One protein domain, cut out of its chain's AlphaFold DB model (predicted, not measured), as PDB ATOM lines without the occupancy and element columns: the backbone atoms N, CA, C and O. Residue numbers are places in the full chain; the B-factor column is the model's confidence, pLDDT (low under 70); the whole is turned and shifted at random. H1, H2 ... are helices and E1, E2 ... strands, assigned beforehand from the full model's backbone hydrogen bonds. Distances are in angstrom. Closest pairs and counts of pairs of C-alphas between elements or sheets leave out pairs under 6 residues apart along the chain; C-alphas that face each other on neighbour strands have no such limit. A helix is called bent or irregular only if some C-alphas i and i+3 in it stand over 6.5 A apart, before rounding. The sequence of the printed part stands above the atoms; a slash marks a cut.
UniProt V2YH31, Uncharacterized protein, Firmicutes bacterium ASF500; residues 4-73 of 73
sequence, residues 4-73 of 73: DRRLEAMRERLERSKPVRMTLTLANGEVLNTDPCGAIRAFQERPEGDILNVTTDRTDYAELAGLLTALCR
ATOM      1  N   ASP A   4      21.872 -14.267   4.115       73.81
ATOM      2  CA  ASP A   4      22.173 -14.829   2.794       73.81
ATOM      3  C   ASP A   4      21.194 -14.373   1.711       73.81
ATOM      4  O   ASP A   4      21.604 -13.878   0.667       73.81
ATOM      5  N   ARG A   5      19.885 -14.426   1.986       77.06
ATOM      6  CA  ARG A   5      18.857 -14.047   1.003       77.06
ATOM      7  C   ARG A   5      18.876 -12.547   0.687       77.06
ATOM      8  O   ARG A   5      18.493 -12.131  -0.402       77.06
ATOM      9  N   ARG A   6      19.304 -11.720   1.648       78.38
ATOM     10  CA  ARG A   6      19.501 -10.275   1.445       78.38
ATOM     11  C   ARG A   6      20.783  -9.987   0.667       78.38
ATOM     12  O   ARG A   6      20.751  -9.119  -0.199       78.38
ATOM     13  N   LEU A   7      21.866 -10.709   0.955       76.50
ATOM     14  CA  LEU A   7      23.123 -10.613   0.212       76.50
ATOM     15  C   LEU A   7      22.936 -11.039  -1.243       76.50
ATOM     16  O   LEU A   7      23.417 -10.362  -2.140       76.50
ATOM     17  N   GLU A   8      22.165 -12.094  -1.492       78.81
ATOM     18  CA  GLU A   8      21.859 -12.572  -2.839       78.81
ATOM     19  C   GLU A   8      21.065 -11.531  -3.645       78.81
ATOM     20  O   GLU A   8      21.482 -11.144  -4.734       78.81
ATOM     21  N   ALA A   9      20.007 -10.953  -3.065       80.19
ATOM     22  CA  ALA A   9      19.252  -9.870  -3.705       80.19
ATOM     23  C   ALA A   9      20.104  -8.604  -3.940       80.19
ATOM     24  O   ALA A   9      19.894  -7.858  -4.898       80.19
ATOM     25  N   MET A  10      21.062  -8.326  -3.053       78.44
ATOM     26  CA  MET A  10      21.989  -7.205  -3.198       78.44
ATOM     27  C   MET A  10      23.014  -7.472  -4.307       78.44
ATOM     28  O   MET A  10      23.301  -6.574  -5.100       78.44
ATOM     29  N   ARG A  11      23.490  -8.714  -4.419       75.81
ATOM     30  CA  ARG A  11      24.396  -9.181  -5.466       75.81
ATOM     31  C   ARG A  11      23.743  -9.137  -6.846       75.81
ATOM     32  O   ARG A  11      24.328  -8.559  -7.752       75.81
ATOM     33  N   GLU A  12      22.491  -9.573  -6.981       76.75
ATOM     34  CA  GLU A  12      21.732  -9.433  -8.236       76.75
ATOM     35  C   GLU A  12      21.593  -7.963  -8.678       76.75
ATOM     36  O   GLU A  12      21.674  -7.638  -9.864       76.75
ATOM     37  N   ARG A  13      21.400  -7.037  -7.726       75.81
ATOM     38  CA  ARG A  13      21.334  -5.592  -8.014       75.81
ATOM     39  C   ARG A  13      22.692  -5.005  -8.391       75.81
ATOM     40  O   ARG A  13      22.736  -4.086  -9.213       75.81
ATOM     41  N   LEU A  14      23.766  -5.513  -7.790       72.50
ATOM     42  CA  LEU A  14      25.148  -5.157  -8.105       72.50
ATOM     43  C   LEU A  14      25.550  -5.653  -9.494       72.50
ATOM     44  O   LEU A  14      26.122  -4.872 -10.239       72.50
ATOM     45  N   GLU A  15      25.191  -6.884  -9.869       68.44
ATOM     46  CA  GLU A  15      25.441  -7.447 -11.207       68.44
ATOM     47  C   GLU A  15      24.656  -6.715 -12.303       68.44
ATOM     48  O   GLU A  15      25.145  -6.548 -13.418       68.44
ATOM     49  N   ARG A  16      23.447  -6.229 -11.986       72.12
ATOM     50  CA  ARG A  16      22.663  -5.368 -12.889       72.12
ATOM     51  C   ARG A  16      23.164  -3.922 -12.948       72.12
ATOM     52  O   ARG A  16      22.814  -3.200 -13.878       72.12
ATOM     53  N   SER A  17      23.935  -3.486 -11.955       66.75
ATOM     54  CA  SER A  17      24.577  -2.170 -11.918       66.75
ATOM     55  C   SER A  17      26.028  -2.261 -12.394       66.75
ATOM     56  O   SER A  17      26.568  -3.338 -12.613       66.75
ATOM     57  N   LYS A  18      26.697  -1.114 -12.571       69.50
ATOM     58  CA  LYS A  18      28.148  -1.108 -12.813       69.50
ATOM     59  C   LYS A  18      28.876  -1.897 -11.710       69.50
ATOM     60  O   LYS A  18      28.574  -1.644 -10.537       69.50
ATOM     61  N   PRO A  19      29.852  -2.755 -12.062       71.12
ATOM     62  CA  PRO A  19      30.617  -3.514 -11.080       71.12
ATOM     63  C   PRO A  19      31.260  -2.567 -10.061       71.12
ATOM     64  O   PRO A  19      31.787  -1.515 -10.424       71.12
ATOM     65  N   VAL A  20      31.159  -2.929  -8.784       81.25
ATOM     66  CA  VAL A  20      31.781  -2.241  -7.643       81.25
ATOM     67  C   VAL A  20      32.879  -3.139  -7.116       81.25
ATOM     68  O   VAL A  20      32.637  -4.328  -6.901       81.25
ATOM     69  N   ARG A  21      34.051  -2.570  -6.852       85.56
ATOM     70  CA  ARG A  21      35.118  -3.242  -6.125       85.56
ATOM     71  C   ARG A  21      35.229  -2.641  -4.724       85.56
ATOM     72  O   ARG A  21      35.206  -1.429  -4.505       85.56
ATOM     73  N   MET A  22      35.330  -3.528  -3.753       88.44
ATOM     74  CA  MET A  22      35.729  -3.239  -2.390       88.44
ATOM     75  C   MET A  22      37.073  -3.897  -2.130       88.44
ATOM     76  O   MET A  22      37.348  -5.002  -2.597       88.44
ATOM     77  N   THR A  23      37.913  -3.205  -1.385       91.06
ATOM     78  CA  THR A  23      39.257  -3.638  -1.045       91.06
ATOM     79  C   THR A  23      39.347  -3.699   0.469       91.06
ATOM     80  O   THR A  23      39.191  -2.687   1.144       91.06
ATOM     81  N   LEU A  24      39.569  -4.895   1.000       90.69
ATOM     82  CA  LEU A  24      39.752  -5.137   2.421       90.69
ATOM     83  C   LEU A  24      41.244  -5.264   2.699       90.69
ATOM     84  O   LEU A  24      41.936  -6.037   2.039       90.69
ATOM     85  N   THR A  25      41.738  -4.516   3.673       91.25
ATOM     86  CA  THR A  25      43.087  -4.679   4.214       91.25
ATOM     87  C   THR A  25      42.994  -5.528   5.466       91.25
ATOM     88  O   THR A  25      42.298  -5.159   6.411       91.25
ATOM     89  N   LEU A  26      43.679  -6.664   5.459       89.62
ATOM     90  CA  LEU A  26      43.680  -7.628   6.548       89.62
ATOM     91  C   LEU A  26      44.837  -7.366   7.522       89.62
ATOM     92  O   LEU A  26      45.845  -6.749   7.168       89.62
ATOM     93  N   ALA A  27      44.708  -7.863   8.750       87.31
ATOM     94  CA  ALA A  27      45.707  -7.707   9.807       87.31
ATOM     95  C   ALA A  27      47.039  -8.400   9.483       87.31
ATOM     96  O   ALA A  27      48.100  -7.954   9.919       87.31
ATOM     97  N   ASN A  28      46.999  -9.450   8.661       86.00
ATOM     98  CA  ASN A  28      48.180 -10.141   8.137       86.00
ATOM     99  C   ASN A  28      48.905  -9.361   7.012       86.00
ATOM    100  O   ASN A  28      49.909  -9.846   6.493       86.00
ATOM    101  N   GLY A  29      48.410  -8.179   6.620       84.75
ATOM    102  CA  GLY A  29      48.948  -7.366   5.523       84.75
ATOM    103  C   GLY A  29      48.443  -7.762   4.132       84.75
ATOM    104  O   GLY A  29      48.831  -7.147   3.139       84.75
ATOM    105  N   GLU A  30      47.574  -8.767   4.037       90.44
ATOM    106  CA  GLU A  30      46.952  -9.183   2.785       90.44
ATOM    107  C   GLU A  30      45.855  -8.196   2.367       90.44
ATOM    108  O   GLU A  30      45.152  -7.602   3.188       90.44
ATOM    109  N   VAL A  31      45.710  -8.016   1.055       90.81
ATOM    110  CA  VAL A  31      44.694  -7.148   0.469       90.81
ATOM    111  C   VAL A  31      43.728  -7.997  -0.335       90.81
ATOM    112  O   VAL A  31      44.100  -8.592  -1.347       90.81
ATOM    113  N   LEU A  32      42.471  -8.021   0.095       89.62
ATOM    114  CA  LEU A  32      41.428  -8.825  -0.516       89.62
ATOM    115  C   LEU A  32      40.496  -7.928  -1.329       89.62
ATOM    116  O   LEU A  32      39.835  -7.041  -0.795       89.62
ATOM    117  N   ASN A  33      40.453  -8.151  -2.641       90.31
ATOM    118  CA  ASN A  33      39.546  -7.435  -3.533       90.31
ATOM    119  C   ASN A  33      38.283  -8.261  -3.746       90.31
ATOM    120  O   ASN A  33      38.348  -9.410  -4.179       90.31
ATOM    121  N   THR A  34      37.132  -7.671  -3.465       88.19
ATOM    122  CA  THR A  34      35.838  -8.347  -3.523       88.19
ATOM    123  C   THR A  34      34.729  -7.362  -3.888       88.19
ATOM    124  O   THR A  34      34.988  -6.191  -4.145       88.19
ATOM    125  N   ASP A  35      33.494  -7.830  -3.979       87.12
ATOM    126  CA  ASP A  35      32.305  -6.995  -4.114       87.12
ATOM    127  C   ASP A  35      31.708  -6.677  -2.724       87.12
ATOM    128  O   ASP A  35      32.089  -7.293  -1.727       87.12
ATOM    129  N   PRO A  36      30.749  -5.743  -2.606       83.50
ATOM    130  CA  PRO A  36      30.168  -5.398  -1.309       83.50
ATOM    131  C   PRO A  36      29.551  -6.563  -0.538       83.50
ATOM    132  O   PRO A  36      29.593  -6.572   0.691       83.50
ATOM    133  N   CYS A  37      29.005  -7.564  -1.230       85.12
ATOM    134  CA  CYS A  37      28.459  -8.740  -0.562       85.12
ATOM    135  C   CYS A  37      29.588  -9.641  -0.057       85.12
ATOM    136  O   CYS A  37      29.517 -10.136   1.067       85.12
ATOM    137  N   GLY A  38      30.644  -9.817  -0.851       85.62
ATOM    138  CA  GLY A  38      31.840 -10.537  -0.427       85.62
ATOM    139  C   GLY A  38      32.574  -9.862   0.736       85.62
ATOM    140  O   GLY A  38      33.063 -10.562   1.618       85.62
ATOM    141  N   ALA A  39      32.559  -8.527   0.822       85.19
ATOM    142  CA  ALA A  39      33.082  -7.795   1.976       85.19
ATOM    143  C   ALA A  39      32.287  -8.114   3.253       85.19
ATOM    144  O   ALA A  39      32.873  -8.470   4.271       85.19
ATOM    145  N   ILE A  40      30.952  -8.061   3.194       84.44
ATOM    146  CA  ILE A  40      30.084  -8.411   4.334       84.44
ATOM    147  C   ILE A  40      30.283  -9.873   4.745       84.44
ATOM    148  O   ILE A  40      30.341 -10.183   5.933       84.44
ATOM    149  N   ARG A  41      30.417 -10.779   3.772       85.38
ATOM    150  CA  ARG A  41      30.670 -12.195   4.039       85.38
ATOM    151  C   ARG A  41      32.025 -12.406   4.714       85.38
ATOM    152  O   ARG A  41      32.093 -13.130   5.698       85.38
ATOM    153  N   ALA A  42      33.066 -11.713   4.254       85.31
ATOM    154  CA  ALA A  42      34.383 -11.754   4.881       85.31
ATOM    155  C   ALA A  42      34.326 -11.304   6.348       85.31
ATOM    156  O   ALA A  42      34.968 -11.930   7.180       85.31
ATOM    157  N   PHE A  43      33.514 -10.297   6.683       82.50
ATOM    158  CA  PHE A  43      33.268  -9.901   8.077       82.50
ATOM    159  C   PHE A  43      32.544 -10.955   8.914       82.50
ATOM    160  O   PHE A  43      32.740 -11.005  10.120       82.50
ATOM    161  N   GLN A  44      31.670 -11.758   8.307       82.00
ATOM    162  CA  GLN A  44      30.959 -12.820   9.021       82.00
ATOM    163  C   GLN A  44      31.814 -14.072   9.217       82.00
ATOM    164  O   GLN A  44      31.659 -14.769  10.216       82.00
ATOM    165  N   GLU A  45      32.666 -14.388   8.244       84.31
ATOM    166  CA  GLU A  45      33.484 -15.604   8.236       84.31
ATOM    167  C   GLU A  45      34.817 -15.420   8.978       84.31
ATOM    168  O   GLU A  45      35.391 -16.405   9.445       84.31
ATOM    169  N   ARG A  46      35.316 -14.182   9.097       81.56
ATOM    170  CA  ARG A  46      36.585 -13.869   9.766       81.56
ATOM    171  C   ARG A  46      36.363 -13.368  11.197       81.56
ATOM    172  O   ARG A  46      35.345 -12.740  11.475       81.56
ATOM    173  N   PRO A  47      37.311 -13.637  12.112       78.38
ATOM    174  CA  PRO A  47      37.239 -13.128  13.475       78.38
ATOM    175  C   PRO A  47      37.342 -11.597  13.521       78.38
ATOM    176  O   PRO A  47      37.944 -10.963  12.650       78.38
ATOM    177  N   GLU A  48      36.768 -11.006  14.570       76.62
ATOM    178  CA  GLU A  48      36.866  -9.568  14.838       76.62
ATOM    179  C   GLU A  48      38.338  -9.128  14.907       76.62
ATOM    180  O   GLU A  48      39.180  -9.803  15.502       76.62
ATOM    181  N   GLY A  49      38.657  -8.004  14.262       76.75
ATOM    182  CA  GLY A  49      40.020  -7.468  14.168       76.75
ATOM    183  C   GLY A  49      40.891  -8.057  13.048       76.75
ATOM    184  O   GLY A  49      41.999  -7.565  12.839       76.75
ATOM    185  N   ASP A  50      40.416  -9.057  12.294       86.31
ATOM    186  CA  ASP A  50      41.161  -9.600  11.144       86.31
ATOM    187  C   ASP A  50      41.119  -8.668   9.922       86.31
ATOM    188  O   ASP A  50      42.042  -8.643   9.111       86.31
ATOM    189  N   ILE A  51      40.063  -7.864   9.800       87.88
ATOM    190  CA  ILE A  51      39.933  -6.814   8.787       87.88
ATOM    191  C   ILE A  51      40.258  -5.488   9.471       87.88
ATOM    192  O   ILE A  51      39.603  -5.130  10.442       87.88
ATOM    193  N   LEU A  52      41.254  -4.760   8.966       87.44
ATOM    194  CA  LEU A  52      41.698  -3.474   9.514       87.44
ATOM    195  C   LEU A  52      41.066  -2.276   8.810       87.44
ATOM    196  O   LEU A  52      40.890  -1.218   9.410       87.44
ATOM    197  N   ASN A  53      40.807  -2.409   7.511       88.19
ATOM    198  CA  ASN A  53      40.308  -1.310   6.700       88.19
ATOM    199  C   ASN A  53      39.499  -1.833   5.518       88.19
ATOM    200  O   ASN A  53      39.823  -2.878   4.951       88.19
ATOM    201  N   VAL A  54      38.490  -1.070   5.109       88.94
ATOM    202  CA  VAL A  54      37.690  -1.353   3.921       88.94
ATOM    203  C   VAL A  54      37.600  -0.097   3.074       88.94
ATOM    204  O   VAL A  54      37.139   0.948   3.527       88.94
ATOM    205  N   THR A  55      37.998  -0.199   1.813       89.62
ATOM    206  CA  THR A  55      37.878   0.881   0.834       89.62
ATOM    207  C   THR A  55      37.083   0.422  -0.383       89.62
ATOM    208  O   THR A  55      36.804  -0.763  -0.562       89.62
ATOM    209  N   THR A  56      36.654   1.364  -1.216       88.75
ATOM    210  CA  THR A  56      35.937   1.080  -2.462       88.75
ATOM    211  C   THR A  56      36.350   2.074  -3.537       88.75
ATOM    212  O   THR A  56      36.713   3.208  -3.226       88.75
ATOM    213  N   ASP A  57      36.295   1.658  -4.801       84.12
ATOM    214  CA  ASP A  57      36.570   2.530  -5.946       84.12
ATOM    215  C   ASP A  57      35.392   3.457  -6.293       84.12
ATOM    216  O   ASP A  57      35.557   4.406  -7.062       84.12
ATOM    217  N   ARG A  58      34.204   3.215  -5.717       80.69
ATOM    218  CA  ARG A  58      32.991   3.991  -5.997       80.69
ATOM    219  C   ARG A  58      32.541   4.811  -4.799       80.69
ATOM    220  O   ARG A  58      32.196   4.278  -3.750       80.69
ATOM    221  N   THR A  59      32.421   6.119  -5.011       81.00
ATOM    222  CA  THR A  59      31.933   7.081  -4.013       81.00
ATOM    223  C   THR A  59      30.537   6.757  -3.489       81.00
ATOM    224  O   THR A  59      30.277   6.980  -2.314       81.00
ATOM    225  N   ASP A  60      29.672   6.148  -4.308       80.38
ATOM    226  CA  ASP A  60      28.317   5.733  -3.897       80.38
ATOM    227  C   ASP A  60      28.327   4.670  -2.780       80.38
ATOM    228  O   ASP A  60      27.332   4.481  -2.088       80.38
ATOM    229  N   TYR A  61      29.449   3.963  -2.612       77.88
ATOM    230  CA  TYR A  61      29.651   2.930  -1.595       77.88
ATOM    231  C   TYR A  61      30.629   3.371  -0.497       77.88
ATOM    232  O   TYR A  61      30.958   2.572   0.382       77.88
ATOM    233  N   ALA A  62      31.086   4.628  -0.514       80.69
ATOM    234  CA  ALA A  62      32.043   5.143   0.464       80.69
ATOM    235  C   ALA A  62      31.477   5.121   1.892       80.69
ATOM    236  O   ALA A  62      32.193   4.767   2.825       80.69
ATOM    237  N   GLU A  63      30.184   5.418   2.064       82.62
ATOM    238  CA  GLU A  63      29.519   5.327   3.371       82.62
ATOM    239  C   GLU A  63      29.468   3.885   3.888       82.62
ATOM    240  O   GLU A  63      29.725   3.638   5.063       82.62
ATOM    241  N   LEU A  64      29.208   2.913   3.006       80.12
ATOM    242  CA  LEU A  64      29.204   1.494   3.366       80.12
ATOM    243  C   LEU A  64      30.610   1.016   3.751       80.12
ATOM    244  O   LEU A  64      30.766   0.321   4.754       80.12
ATOM    245  N   ALA A  65      31.635   1.424   3.000       83.50
ATOM    246  CA  ALA A  65      33.031   1.145   3.331       83.50
ATOM    247  C   ALA A  65      33.435   1.761   4.683       83.50
ATOM    248  O   ALA A  65      34.080   1.100   5.498       83.50
ATOM    249  N   GLY A  66      32.993   2.992   4.957       83.12
ATOM    250  CA  GLY A  66      33.206   3.669   6.235       83.12
ATOM    251  C   GLY A  66      32.522   2.964   7.408       83.12
ATOM    252  O   GLY A  66      33.145   2.778   8.450       83.12
ATOM    253  N   LEU A  67      31.276   2.510   7.232       83.94
ATOM    254  CA  LEU A  67      30.548   1.739   8.247       83.94
ATOM    255  C   LEU A  67      31.230   0.405   8.556       83.94
ATOM    256  O   LEU A  67      31.401   0.068   9.723       83.94
ATOM    257  N   LEU A  68      31.651  -0.336   7.528       80.81
ATOM    258  CA  LEU A  68      32.391  -1.585   7.717       80.81
ATOM    259  C   LEU A  68      33.722  -1.333   8.429       80.81
ATOM    260  O   LEU A  68      34.040  -2.019   9.391       80.81
ATOM    261  N   THR A  69      34.454  -0.293   8.033       82.44
ATOM    262  CA  THR A  69      35.711   0.089   8.695       82.44
ATOM    263  C   THR A  69      35.500   0.491  10.158       82.44
ATOM    264  O   THR A  69      36.338   0.201  11.003       82.44
ATOM    265  N   ALA A  70      34.375   1.126  10.500       80.94
ATOM    266  CA  ALA A  70      34.043   1.438  11.890       80.94
ATOM    267  C   ALA A  70      33.736   0.182  12.726       80.94
ATOM    268  O   ALA A  70      34.010   0.178  13.921       80.94
ATOM    269  N   LEU A  71      33.200  -0.870  12.099       76.38
ATOM    270  CA  LEU A  71      32.946  -2.176  12.721       76.38
ATOM    271  C   LEU A  71      34.211  -3.041  12.855       76.38
ATOM    272  O   LEU A  71      34.182  -4.028  13.577       76.38
ATOM    273  N   CYS A  72      35.320  -2.688  12.191       69.38
ATOM    274  CA  CYS A  72      36.624  -3.343  12.369       69.38
ATOM    275  C   CYS A  72      37.294  -3.056  13.723       69.38
ATOM    276  O   CYS A  72      38.364  -3.609  13.986       69.38
ATOM    277  N   ARG A  73      36.759  -2.113  14.504       58.19
ATOM    278  CA  ARG A  73      37.471  -1.428  15.586       58.19
ATOM    279  C   ARG A  73      37.140  -1.954  16.974       58.19
ATOM    280  O   ARG A  73      35.948  -2.231  17.220       58.19
TER     281      ARG A  73
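AT A GLANCE: This is residues 4 to 73 of the 73 residues of an uncharacterized protein of Firmicutes bacterium ASF500 (UniProt V2YH31). A small three-stranded antiparallel sheet has two helices, H2 and H3, side by side over one face, while its other face is bare. H1, the first helix, is off the sheet and packs on H2 with its residues 7 to 11; its last residue, Arg 16, is at one end of the longest distance in the domain, 33.4 A from Asn 28 between C-alphas. The printed part has 70 residues, with three named helices and three named strands in the order H1 E1 E2 H2 E3 H3, and the sheet order is E2 E1 E3. The class is mixed, helices and strands; the whole is compact, with a radius of gyration of the C-alphas of 11.6 A and spans of 33 by 25 by 19 A.

HOW THE PARTS SIT: Start with H1, residues 4 to 16, and H2, residues 36 to 45: they touch through residues 7 to 11 of H1 alone, the closest C-alphas being those of Leu 7 and Cys 37, 5.7 A apart. Their lines stand at a shallow tilt of 26 degrees, opposite ways. Next look at E1, residues 22 to 26, and E2, residues 31 to 34, an antiparallel hairpin at 149 degrees; N 24 and O 32 are 2.8 A apart, within hydrogen-bond range. E3, residues 51 to 56, is the antiparallel neighbour of E1 at 161 degrees, with N 23 and O 55 at 2.8 A. E2, H2 and E3 form a split strand-helix-strand unit, two strands running the same way with E1 between them in the sheet, and its crossover is right-handed. H2 is on the sheet at a height of 8.8 A, only just over E2 and E1, with 3 of its C-alphas falling on each. H3, residues 59 to 71, is on the same face at a height of 5.3 A, only just over E3, with 3 C-alphas falling on it; this makes two layers, helices on one face of a sheet. The closest C-alphas of E3 and H3, those of Asn 53 and Thr 69, are 5.2 A apart. H2 and H3 are close but not clearly touching, Ile 40 and Leu 68 having the closest C-alphas at 8.0 A, and run the same way at a shallow tilt of 10 degrees. H1 is apart from H3, E2 and E3. In H1 and H2 every O i to N i+4 pair is within hydrogen-bond range; in H3, 7 of 9 are.

IN THESE COORDINATES: Find C-alpha 4 at (22.173, -14.829, 2.794); from there H1 runs 18.3 A to C-alpha 16. E1 spans 12.7 A, E2 9.8 A, H2 14.4 A and E3 14.3 A. H3 begins at C-alpha 59 at (31.933, 7.081, -4.013) and runs 19.2 A to C-alpha 71 at (32.946, -2.176, 12.721); it is irregular, with C-alphas 60 and 63 7.4 A apart.

THE WHOLE: The C-alphas of Arg 16 and Asn 28 are the two farthest apart, 33.4 A. The printed part has no cut and its links are tight. Mean pLDDT of the printed part is 81.8; it is under 70 at residues 15, 17 to 18 and 72 to 73.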